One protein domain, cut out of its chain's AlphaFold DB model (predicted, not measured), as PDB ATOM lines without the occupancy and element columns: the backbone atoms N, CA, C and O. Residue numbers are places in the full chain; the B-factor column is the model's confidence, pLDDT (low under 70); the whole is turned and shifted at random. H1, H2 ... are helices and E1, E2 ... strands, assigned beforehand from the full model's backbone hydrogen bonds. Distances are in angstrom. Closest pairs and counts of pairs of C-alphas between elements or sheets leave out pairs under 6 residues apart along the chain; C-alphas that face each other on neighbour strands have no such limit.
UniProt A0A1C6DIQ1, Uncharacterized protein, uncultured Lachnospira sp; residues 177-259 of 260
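This is residues 177 to 259 of the 260 residues of an uncharacterized protein of uncultured Lachnospira sp (UniProt A0A1C6DIQ1). A sheet of three antiparallel strands has the long helix H3 packed slantwise over one face, while the opposite face is bare of named helices. Towards one end of the model, H2 packs nearly square across the later half of H1, at residues 182 to 186, and on residues 218 to 222 of H3, while H1 comes near the sheet at the start of E3. The printed part has 83 residues, with three named helices and three named strands in the order H1, H2, E1, H3, E2, E3; the sheet order is E1, E2, E3, and the class is mixed, helices and strands. The whole is compact, with a radius of gyration of the C-alphas of 12.4 A, yet elongated in outline, spanning 38 by 25 by 20 A.

H1 is residues 177 to 189, 18.3 A from first to last C-alpha, and begins with C-alpha 177 at (106.362, 173.858, 173.718). H2 follows as residues 193 to 199. E1 is residues 204 to 208, 13.5 A long. H3, the longest helix, is residues 217 to 232, 22.6 A long, with C-alpha 217 at (128.240, 175.366, 173.855). E2, residues 235 to 244, is 25.7 A long and bends by 62 degrees at residue 238. E3, residues 250 to 258, is 25.5 A long and ends with C-alpha 258 at (132.779, 168.805, 148.070).

E2 is the inner strand, and E1 and E3 are edge strands. E1 and E2 are antiparallel at 159 degrees, with N 205 and O 242 within hydrogen-bond range at 2.8 A. E2 and E3 form a hairpin, antiparallel at 168 degrees, with N 241 and O 253 at 2.8 A and N 236 and O 257 at 2.8 A. The domain has two layers, helices H1 and H3 on one face of the sheet. H3 lies over E1, E2 and E3 at a height of 9.4 A over the sheet and runs slantwise to the strands, at 36 degrees to E2 on the local plane; the closest C-alphas of H3 and E2, those of Ser 227 and Ala 237, are 5.5 A apart. H2 is not on the sheet. It touches H3, which meets it with residues 218 to 222 alone, at a steep tilt of 63 degrees, opposite ways; their closest C-alphas, of Ile 199 and Ser 218, are 5.3 A apart. H1 touches H2 with residues 182 to 186 alone, about perpendicular at 81 degrees; their closest C-alphas, of Thr 186 and Ala 196, are 5.2 A apart. H1 and H3 are close but not clearly touching, the closest C-alphas being those of Leu 189 and Val 226, 7.9 A apart. In H1 and H3 every O i to N i+4 pair is within hydrogen-bond range; in H2, 2 of 3 are.

The C-alphas of Trp 177 and Asn 259, the two farthest apart, are 39.0 A apart. The printed part has no cut. The link from E1 to H3 is short, with 8 residues; the other links are tight. The mean pLDDT of the printed part is 93.2, and no printed residue is under 70.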
ATOM      1  N   TRP A 177     105.892 173.206 174.945       95.12
ATOM      2  CA  TRP A 177     106.362 173.858 173.718       95.12
ATOM      3  C   TRP A 177     107.829 173.528 173.405       95.12
ATOM      4  O   TRP A 177     108.186 173.343 172.244       95.12
ATOM      5  N   ARG A 178     108.677 173.389 174.433       95.62
ATOM      6  CA  ARG A 178     110.087 173.018 174.276       95.62
ATOM      7  C   ARG A 178     110.233 171.530 173.975       95.62
ATOM      8  O   ARG A 178     111.099 171.169 173.190       95.62
ATOM      9  N   GLN A 179     109.374 170.666 174.521       96.25
ATOM     10  CA  GLN A 179     109.345 169.243 174.148       96.25
ATOM     11  C   GLN A 179     109.037 169.067 172.655       96.25
ATOM     12  O   GLN A 179     109.717 168.300 171.976       96.25
ATOM     13  N   LYS A 180     108.072 169.835 172.129       95.81
ATOM     14  CA  LYS A 180     107.764 169.873 170.689       95.81
ATOM     15  C   LYS A 180     108.960 170.350 169.867       95.81
ATOM     16  O   LYS A 180     109.309 169.702 168.886       95.81
ATOM     17  N   LEU A 181     109.639 171.415 170.302       96.38
ATOM     18  CA  LEU A 181     110.859 171.887 169.643       96.38
ATOM     19  C   LEU A 181     111.961 170.813 169.631       96.38
ATOM     20  O   LEU A 181     112.552 170.563 168.589       96.38
ATOM     21  N   ILE A 182     112.202 170.124 170.751       97.25
ATOM     22  CA  ILE A 182     113.179 169.022 170.830       97.25
ATOM     23  C   ILE A 182     112.828 167.905 169.844       97.25
ATOM     24  O   ILE A 182     113.713 167.386 169.161       97.25
ATOM     25  N   PHE A 183     111.548 167.545 169.742       96.19
ATOM     26  CA  PHE A 183     111.078 166.575 168.758       96.19
ATOM     27  C   PHE A 183     111.355 167.050 167.323       96.19
ATOM     28  O   PHE A 183     111.891 166.287 166.520       96.19
ATOM     29  N   TYR A 184     111.078 168.316 167.000       94.75
ATOM     30  CA  TYR A 184     111.390 168.871 165.681       94.75
ATOM     31  C   TYR A 184     112.890 168.876 165.385       94.75
ATOM     32  O   TYR A 184     113.281 168.413 164.321       94.75
ATOM     33  N   VAL A 185     113.740 169.294 166.328       96.31
ATOM     34  CA  VAL A 185     115.207 169.266 166.171       96.31
ATOM     35  C   VAL A 185     115.713 167.839 165.942       96.31
ATOM     36  O   VAL A 185     116.545 167.611 165.064       96.31
ATOM     37  N   THR A 186     115.185 166.868 166.697       96.56
ATOM     38  CA  THR A 186     115.522 165.438 166.565       96.56
ATOM     39  C   THR A 186     115.285 164.965 165.132       96.56
ATOM     40  O   THR A 186     116.189 164.404 164.516       96.56
ATOM     41  N   ASN A 187     114.094 165.236 164.589       93.88
ATOM     42  CA  ASN A 187     113.697 164.784 163.255       93.88
ATOM     43  C   ASN A 187     114.382 165.570 162.135       93.88
ATOM     44  O   ASN A 187     114.802 164.985 161.144       93.88
ATOM     45  N   TYR A 188     114.524 166.887 162.289       92.62
ATOM     46  CA  TYR A 188     115.105 167.742 161.257       92.62
ATOM     47  C   TYR A 188     116.604 167.460 161.077       92.62
ATOM     48  O   TYR A 188     117.092 167.330 159.956       92.62
ATOM     49  N   LEU A 189     117.342 167.318 162.183       92.88
ATOM     50  CA  LEU A 189     118.790 167.075 162.160       92.88
ATOM     51  C   LEU A 189     119.165 165.589 162.205       92.88
ATOM     52  O   LEU A 189     120.358 165.268 162.204       92.88
ATOM     53  N   ASN A 190     118.174 164.693 162.281       93.69
ATOM     54  CA  ASN A 190     118.353 163.252 162.478       93.69
ATOM     55  C   ASN A 190     119.343 162.933 163.613       93.69
ATOM     56  O   ASN A 190     120.261 162.123 163.454       93.69
ATOM     57  N   CYS A 191     119.194 163.615 164.754       94.69
ATOM     58  CA  CYS A 191     120.115 163.522 165.887       94.69
ATOM     59  C   CYS A 191     119.471 162.842 167.108       94.69
ATOM     60  O   CYS A 191     118.259 162.926 167.289       94.69
ATOM     61  N   PRO A 192     120.252 162.168 167.974       96.06
ATOM     62  CA  PRO A 192     119.760 161.644 169.245       96.06
ATOM     63  C   PRO A 192     119.095 162.709 170.131       96.06
ATOM     64  O   PRO A 192     119.573 163.840 170.217       96.06
ATOM     65  N   THR A 193     118.074 162.314 170.899       94.62
ATOM     66  CA  THR A 193     117.289 163.221 171.757       94.62
ATOM     67  C   THR A 193     118.134 164.032 172.742       94.62
ATOM     68  O   THR A 193     117.808 165.182 173.022       94.62
ATOM     69  N   TYR A 194     119.226 163.469 173.273       93.75
ATOM     70  CA  TYR A 194     120.090 164.205 174.203       93.75
ATOM     71  C   TYR A 194     120.816 165.376 173.518       93.75
ATOM     72  O   TYR A 194     120.939 166.433 174.130       93.75
ATOM     73  N   LEU A 195     121.225 165.223 172.249       95.25
ATOM     74  CA  LEU A 195     121.782 166.317 171.445       95.25
ATOM     75  C   LEU A 195     120.687 167.302 171.058       95.25
ATOM     76  O   LEU A 195     120.876 168.503 171.200       95.25
ATOM     77  N   ALA A 196     119.519 166.806 170.641       96.62
ATOM     78  CA  ALA A 196     118.385 167.662 170.312       96.62
ATOM     79  C   ALA A 196     117.952 168.536 171.499       96.62
ATOM     80  O   ALA A 196     117.589 169.692 171.309       96.62
ATOM     81  N   LYS A 197     118.030 168.019 172.732       95.88
ATOM     82  CA  LYS A 197     117.749 168.790 173.949       95.88
ATOM     83  C   LYS A 197     118.676 169.996 174.090       95.88
ATOM     84  O   LYS A 197     118.196 171.078 174.426       95.88
ATOM     85  N   GLU A 198     119.959 169.818 173.803       95.50
ATOM     86  CA  GLU A 198     120.940 170.897 173.873       95.50
ATOM     87  C   GLU A 198     120.816 171.852 172.680       95.50
ATOM     88  O   GLU A 198     120.669 173.054 172.871       95.50
ATOM     89  N   ILE A 199     120.746 171.323 171.457       96.12
ATOM     90  CA  ILE A 199     120.580 172.113 170.226       96.12
ATOM     91  C   ILE A 199     119.271 172.915 170.240       96.12
ATOM     92  O   ILE A 199     119.245 174.032 169.739       96.12
ATOM     93  N   SER A 200     118.200 172.413 170.870       96.25
ATOM     94  CA  SER A 200     116.936 173.156 170.999       96.25
ATOM     95  C   SER A 200     117.064 174.465 171.778       96.25
ATOM     96  O   SER A 200     116.135 175.263 171.756       96.25
ATOM     97  N   ARG A 201     118.185 174.688 172.478       96.25
ATOM     98  CA  ARG A 201     118.492 175.964 173.127       96.25
ATOM     99  C   ARG A 201     118.939 177.023 172.132       96.25
ATOM    100  O   ARG A 201     118.822 178.196 172.450       96.25
ATOM    101  N   VAL A 202     119.426 176.654 170.952       96.50
ATOM    102  CA  VAL A 202     119.793 177.619 169.913       96.50
ATOM    103  C   VAL A 202     118.506 178.231 169.362       96.50
ATOM    104  O   VAL A 202     117.639 177.510 168.871       96.50
ATOM    105  N   ASP A 203     118.360 179.555 169.456       95.31
ATOM    106  CA  ASP A 203     117.282 180.294 168.781       95.31
ATOM    107  C   ASP A 203     117.726 180.866 167.432       95.31
ATOM    108  O   ASP A 203     116.910 181.016 166.523       95.31
ATOM    109  N   LYS A 204     119.024 181.147 167.297       92.94
ATOM    110  CA  LYS A 204     119.637 181.695 166.093       92.94
ATOM    111  C   LYS A 204     121.122 181.345 166.033       92.94
ATOM    112  O   LYS A 204     121.829 181.484 167.027       92.94
ATOM    113  N   LEU A 205     121.596 180.962 164.852       93.50
ATOM    114  CA  LEU A 205     123.006 180.766 164.533       93.50
ATOM    115  C   LEU A 205     123.251 181.120 163.064       93.50
ATOM    116  O   LEU A 205     122.611 180.561 162.181       93.50
ATOM    117  N   ASN A 206     124.222 181.998 162.820       90.56
ATOM    118  CA  ASN A 206     124.777 182.265 161.495       90.56
ATOM    119  C   ASN A 206     126.271 181.962 161.564       90.56
ATOM    120  O   ASN A 206     127.039 182.789 162.053       90.56
ATOM    121  N   TRP A 207     126.664 180.763 161.145       92.75
ATOM    122  CA  TRP A 207     128.041 180.284 161.215       92.75
ATOM    123  C   TRP A 207     128.648 180.143 159.822       92.75
ATOM    124  O   TRP A 207     127.982 179.691 158.889       92.75
ATOM    125  N   GLN A 208     129.927 180.490 159.694       90.69
ATOM    126  CA  GLN A 208     130.721 180.315 158.479       90.69
ATOM    127  C   GLN A 208     132.123 179.814 158.846       90.69
ATOM    128  O   GLN A 208     132.720 180.280 159.814       90.69
ATOM    129  N   ILE A 209     132.669 178.891 158.051       86.81
ATOM    130  CA  ILE A 209     133.897 178.139 158.375       86.81
ATOM    131  C   ILE A 209     135.156 179.000 158.601       86.81
ATOM    132  O   ILE A 209     136.065 178.581 159.314       86.81
ATOM    133  N   HIS A 210     135.216 180.201 158.022       80.06
ATOM    134  CA  HIS A 210     136.363 181.114 158.131       80.06
ATOM    135  C   HIS A 210     136.086 182.356 158.981       80.06
ATOM    136  O   HIS A 210     136.945 183.233 159.087       80.06
ATOM    137  N   ARG A 211     134.896 182.452 159.579       80.69
ATOM    138  CA  ARG A 211     134.511 183.606 160.382       80.69
ATOM    139  C   ARG A 211     134.955 183.418 161.827       80.69
ATOM    140  O   ARG A 211     134.848 182.326 162.384       80.69
ATOM    141  N   ASN A 212     135.463 184.485 162.435       71.19
ATOM    142  CA  ASN A 212     135.972 184.449 163.804       71.19
ATOM    143  C   ASN A 212     134.837 184.646 164.822       71.19
ATOM    144  O   ASN A 212     134.795 185.643 165.541       71.19
ATOM    145  N   ASP A 213     133.875 183.726 164.823       75.19
ATOM    146  CA  ASP A 213     132.713 183.782 165.706       75.19
ATOM    147  C   ASP A 213     132.959 183.027 167.017       75.19
ATOM    148  O   ASP A 213     133.302 181.844 167.027       75.19
ATOM    149  N   THR A 214     132.694 183.692 168.143       80.69
ATOM    150  CA  THR A 214     132.571 183.018 169.440       80.69
ATOM    151  C   THR A 214     131.214 182.321 169.505       80.69
ATOM    152  O   THR A 214     130.175 182.987 169.572       80.69
ATOM    153  N   LEU A 215     131.235 180.989 169.476       88.62
ATOM    154  CA  LEU A 215     130.057 180.140 169.650       88.62
ATOM    155  C   LEU A 215     129.893 179.747 171.118       88.62
ATOM    156  O   LEU A 215     130.874 179.397 171.778       88.62
ATOM    157  N   ASN A 216     128.655 179.745 171.608       89.44
ATOM    158  CA  ASN A 216     128.339 179.090 172.877       89.44
ATOM    159  C   ASN A 216     128.307 177.554 172.725       89.44
ATOM    160  O   ASN A 216     128.382 177.018 171.618       89.44
ATOM    161  N   ASP A 217     128.187 176.834 173.842       91.12
ATOM    162  CA  ASP A 217     128.240 175.366 173.855       91.12
ATOM    163  C   ASP A 217     127.158 174.712 172.979       91.12
ATOM    164  O   ASP A 217     127.444 173.756 172.252       91.12
ATOM    165  N   SER A 218     125.926 175.232 173.000       94.19
ATOM    166  CA  SER A 218     124.808 174.697 172.211       94.19
ATOM    167  C   SER A 218     124.980 174.987 170.712       94.19
ATOM    168  O   SER A 218     124.752 174.109 169.879       94.19
ATOM    169  N   GLU A 219     125.429 176.197 170.360       94.94
ATOM    170  CA  GLU A 219     125.761 176.604 168.987       94.94
ATOM    171  C   GLU A 219     126.903 175.743 168.430       94.94
ATOM    172  O   GLU A 219     126.801 175.198 167.331       94.94
ATOM    173  N   LYS A 220     127.965 175.543 169.218       94.88
ATOM    174  CA  LYS A 220     129.089 174.675 168.860       94.88
ATOM    175  C   LYS A 220     128.638 173.232 168.650       94.88
ATOM    176  O   LYS A 220     129.032 172.611 167.668       94.88
ATOM    177  N   MET A 221     127.773 172.714 169.521       96.00
ATOM    178  CA  MET A 221     127.234 171.360 169.388       96.00
ATOM    179  C   MET A 221     126.435 171.177 168.091       96.00
ATOM    180  O   MET A 221     126.558 170.136 167.440       96.00
ATOM    181  N   LEU A 222     125.661 172.189 167.681       96.56
ATOM    182  CA  LEU A 222     124.975 172.200 166.390       96.56
ATOM    183  C   LEU A 222     125.977 172.173 165.224       96.56
ATOM    184  O   LEU A 222     125.874 171.303 164.356       96.56
ATOM    185  N   VAL A 223     126.972 173.067 165.223       96.19
ATOM    186  CA  VAL A 223     128.005 173.127 164.170       96.19
ATOM    187  C   VAL A 223     128.775 171.812 164.066       96.19
ATOM    188  O   VAL A 223     128.948 171.286 162.965       96.19
ATOM    189  N   ASP A 224     129.201 171.246 165.195       95.62
ATOM    190  CA  ASP A 224     129.962 169.999 165.248       95.62
ATOM    191  C   ASP A 224     129.139 168.815 164.725       95.62
ATOM    192  O   ASP A 224     129.653 167.985 163.965       95.62
ATOM    193  N   TRP A 225     127.851 168.741 165.082       96.50
ATOM    194  CA  TRP A 225     126.952 167.698 164.590       96.50
ATOM    195  C   TRP A 225     126.796 167.755 163.067       96.50
ATOM    196  O   TRP A 225     127.009 166.750 162.379       96.50
ATOM    197  N   VAL A 226     126.485 168.939 162.538       95.81
ATOM    198  CA  VAL A 226     126.283 169.169 161.100       95.81
ATOM    199  C   VAL A 226     127.577 168.922 160.329       95.81
ATOM    200  O   VAL A 226     127.587 168.188 159.340       95.81
ATOM    201  N   SER A 227     128.703 169.434 160.827       95.25
ATOM    202  CA  SER A 227     130.022 169.235 160.222       95.25
ATOM    203  C   SER A 227     130.431 167.761 160.207       95.25
ATOM    204  O   SER A 227     131.008 167.274 159.232       95.25
ATOM    205  N   LYS A 228     130.112 167.003 161.264       95.50
ATOM    206  CA  LYS A 228     130.354 165.554 161.314       95.50
ATOM    207  C   LYS A 228     129.488 164.801 160.304       95.50
ATOM    208  O   LYS A 228     129.977 163.853 159.688       95.50
ATOM    209  N   ALA A 229     128.230 165.203 160.126       94.25
ATOM    210  CA  ALA A 229     127.350 164.628 159.114       94.25
ATOM    211  C   ALA A 229     127.864 164.909 157.690       94.25
ATOM    212  O   ALA A 229     127.947 163.976 156.890       94.25
ATOM    213  N   ALA A 230     128.312 166.139 157.413       94.44
ATOM    214  CA  ALA A 230     128.913 166.531 156.134       94.44
ATOM    215  C   ALA A 230     130.139 165.670 155.785       94.44
ATOM    216  O   ALA A 230     130.236 165.108 154.693       94.44
ATOM    217  N   LYS A 231     131.045 165.474 156.756       94.62
ATOM    218  CA  LYS A 231     132.262 164.666 156.572       94.62
ATOM    219  C   LYS A 231     131.959 163.225 156.160       94.62
ATOM    220  O   LYS A 231     132.660 162.681 155.311       94.62
ATOM    221  N   LYS A 232     130.899 162.609 156.703       93.88
ATOM    222  CA  LYS A 232     130.470 161.253 156.299       93.88
ATOM    223  C   LYS A 232     130.075 161.177 154.822       93.88
ATOM    224  O   LYS A 232     130.211 160.120 154.217       93.88
ATOM    225  N   GLN A 233     129.623 162.289 154.248       93.44
ATOM    226  CA  GLN A 233     129.246 162.415 152.840       93.44
ATOM    227  C   GLN A 233     130.385 162.967 151.964       93.44
ATOM    228  O   GLN A 233     130.148 163.345 150.821       93.44
ATOM    229  N   LYS A 234     131.627 163.013 152.478       94.31
ATOM    230  CA  LYS A 234     132.793 163.613 151.800       94.31
ATOM    231  C   LYS A 234     132.565 165.083 151.413       94.31
ATOM    232  O   LYS A 234     133.008 165.548 150.365       94.31
ATOM    233  N   GLN A 235     131.868 165.816 152.273       95.62
ATOM    234  CA  GLN A 235     131.625 167.248 152.139       95.62
ATOM    235  C   GLN A 235     132.181 168.005 153.348       95.62
ATOM    236  O   GLN A 235     132.367 167.447 154.433       95.62
ATOM    237  N   ILE A 236     132.406 169.299 153.159       94.75
ATOM    238  CA  ILE A 236     132.691 170.277 154.204       94.75
ATOM    239  C   ILE A 236     131.471 171.192 154.315       94.75
ATOM    240  O   ILE A 236     131.026 171.739 153.309       94.75
ATOM    241  N   ALA A 237     130.930 171.364 155.523       95.00
ATOM    242  CA  ALA A 237     129.952 172.416 155.789       95.00
ATOM    243  C   ALA A 237     130.679 173.769 155.778       95.00
ATOM    244  O   ALA A 237     131.605 173.966 156.566       95.00
ATOM    245  N   VAL A 238     130.296 174.668 154.871       94.75
ATOM    246  CA  VAL A 238     130.942 175.984 154.710       94.75
ATOM    247  C   VAL A 238     130.165 177.101 155.396       94.75
ATOM    248  O   VAL A 238     130.774 178.040 155.907       94.75
ATOM    249  N   SER A 239     128.839 176.976 155.470       94.12
ATOM    250  CA  SER A 239     127.984 177.856 156.263       94.12
ATOM    251  C   SER A 239     126.789 177.102 156.833       94.12
ATOM    252  O   SER A 239     126.328 176.119 156.254       94.12
ATOM    253  N   ILE A 240     126.304 177.565 157.983       95.06
ATOM    254  CA  ILE A 240     125.097 177.075 158.647       95.06
ATOM    255  C   ILE A 240     124.266 178.291 159.040       95.06
ATOM    256  O   ILE A 240     124.732 179.152 159.787       95.06
ATOM    257  N   GLU A 241     123.027 178.321 158.572       94.31
ATOM    258  CA  GLU A 241     122.011 179.282 158.979       94.31
ATOM    259  C   GLU A 241     120.913 178.516 159.706       94.31
ATOM    260  O   GLU A 241     120.304 177.593 159.167       94.31
ATOM    261  N   TYR A 242     120.684 178.877 160.960       95.06
ATOM    262  CA  TYR A 242     119.641 178.311 161.795       95.06
ATOM    263  C   TYR A 242     118.894 179.454 162.469       95.06
ATOM    264  O   TYR A 242     119.509 180.340 163.067       95.06
ATOM    265  N   SER A 243     117.568 179.425 162.434       94.75
ATOM    266  CA  SER A 243     116.747 180.325 163.240       94.75
ATOM    267  C   SER A 243     115.399 179.713 163.597       94.75
ATOM    268  O   SER A 243     114.904 178.807 162.924       94.75
ATOM    269  N   LEU A 244     114.810 180.222 164.675       96.06
ATOM    270  CA  LEU A 244     113.435 179.947 165.063       96.06
ATOM    271  C   LEU A 244     112.540 181.137 164.717       96.06
ATOM    272  O   LEU A 244     112.851 182.275 165.076       96.06
ATOM    273  N   ASP A 245     111.402 180.876 164.076       93.94
ATOM    274  CA  ASP A 245     110.364 181.896 163.912       93.94
ATOM    275  C   ASP A 245     109.501 182.059 165.172       93.94
ATOM    276  O   ASP A 245     109.635 181.330 166.154       93.94
ATOM    277  N   ILE A 246     108.564 183.009 165.155       94.31
ATOM    278  CA  ILE A 246     107.689 183.303 166.300       94.31
ATOM    279  C   ILE A 246     106.891 182.085 166.810       94.31
ATOM    280  O   ILE A 246     106.519 182.053 167.987       94.31
ATOM    281  N   ALA A 247     106.637 181.087 165.960       93.06
ATOM    282  CA  ALA A 247     105.941 179.849 166.308       93.06
ATOM    283  C   ALA A 247     106.895 178.742 166.802       93.06
ATOM    284  O   ALA A 247     106.447 177.627 167.072       93.06
ATOM    285  N   ALA A 248     108.183 179.059 166.972       93.50
ATOM    286  CA  ALA A 248     109.266 178.130 167.280       93.50
ATOM    287  C   ALA A 248     109.452 177.035 166.213       93.50
ATOM    288  O   ALA A 248     109.852 175.915 166.540       93.50
ATOM    289  N   LEU A 249     109.156 177.342 164.945       92.88
ATOM    290  CA  LEU A 249     109.484 176.462 163.826       92.88
ATOM    291  C   LEU A 249     110.917 176.710 163.358       92.88
ATOM    292  O   LEU A 249     111.416 177.835 163.397       92.88
ATOM    293  N   ILE A 250     111.568 175.631 162.926       94.81
ATOM    294  CA  ILE A 250     112.979 175.622 162.543       94.81
ATOM    295  C   ILE A 250     113.122 176.045 161.083       94.81
ATOM    296  O   ILE A 250     112.582 175.397 160.187       94.81
ATOM    297  N   HIS A 251     113.936 177.070 160.861       94.44
ATOM    298  CA  HIS A 251     114.478 177.439 159.558       94.44
ATOM    299  C   HIS A 251     115.953 177.066 159.553       94.44
ATOM    300  O   HIS A 251     116.721 177.581 160.365       94.44
ATOM    301  N   PHE A 252     116.338 176.135 158.683       95.12
ATOM    302  CA  PHE A 252     117.694 175.603 158.649       95.12
ATOM    303  C   PHE A 252     118.200 175.464 157.222       95.12
ATOM    304  O   PHE A 252     117.573 174.816 156.382       95.12
ATOM    305  N   HIS A 253     119.366 176.038 156.972       94.81
ATOM    306  CA  HIS A 253     120.075 175.944 155.712       94.81
ATOM    307  C   HIS A 253     121.555 175.662 155.972       94.81
ATOM    308  O   HIS A 253     122.153 176.188 156.909       94.81
ATOM    309  N   VAL A 254     122.152 174.816 155.135       95.31
ATOM    310  CA  VAL A 254     123.582 174.504 155.195       95.31
ATOM    311  C   VAL A 254     124.126 174.512 153.784       95.31
ATOM    312  O   VAL A 254     123.632 173.777 152.925       95.31
ATOM    313  N   ALA A 255     125.170 175.301 153.566       95.62
ATOM    314  CA  ALA A 255     125.944 175.222 152.344       95.62
ATOM    315  C   ALA A 255     127.089 174.224 152.533       95.62
ATOM    316  O   ALA A 255     127.777 174.210 153.560       95.62
ATOM    317  N   TYR A 256     127.307 173.399 151.512       95.44
ATOM    318  CA  TYR A 256     128.349 172.381 151.498       95.44
ATOM    319  C   TYR A 256     129.301 172.593 150.328       95.44
ATOM    320  O   TYR A 256     128.884 172.947 149.226       95.44
ATOM    321  N   GLN A 257     130.569 172.270 150.546       93.94
ATOM    322  CA  GLN A 257     131.584 172.158 149.509       93.94
ATOM    323  C   GLN A 257     132.066 170.708 149.438       93.94
ATOM    324  O   GLN A 257     132.268 170.062 150.468       93.94
ATOM    325  N   LYS A 258     132.222 170.156 148.230       88.56
ATOM    326  CA  LYS A 258     132.779 168.805 148.070       88.56
ATOM    327  C   LYS A 258     134.252 168.812 148.474       88.56
ATOM    328  O   LYS A 258     134.989 169.702 148.058       88.56
ATOM    329  N   ASN A 259     134.670 167.803 149.238       74.19
ATOM    330  CA  ASN A 259     136.089 167.485 149.328       74.19
ATOM    331  C   ASN A 259     136.503 166.862 147.998       74.19
ATOM    332  O   ASN A 259     135.990 165.796 147.648       74.19
TER     333      ASN A 259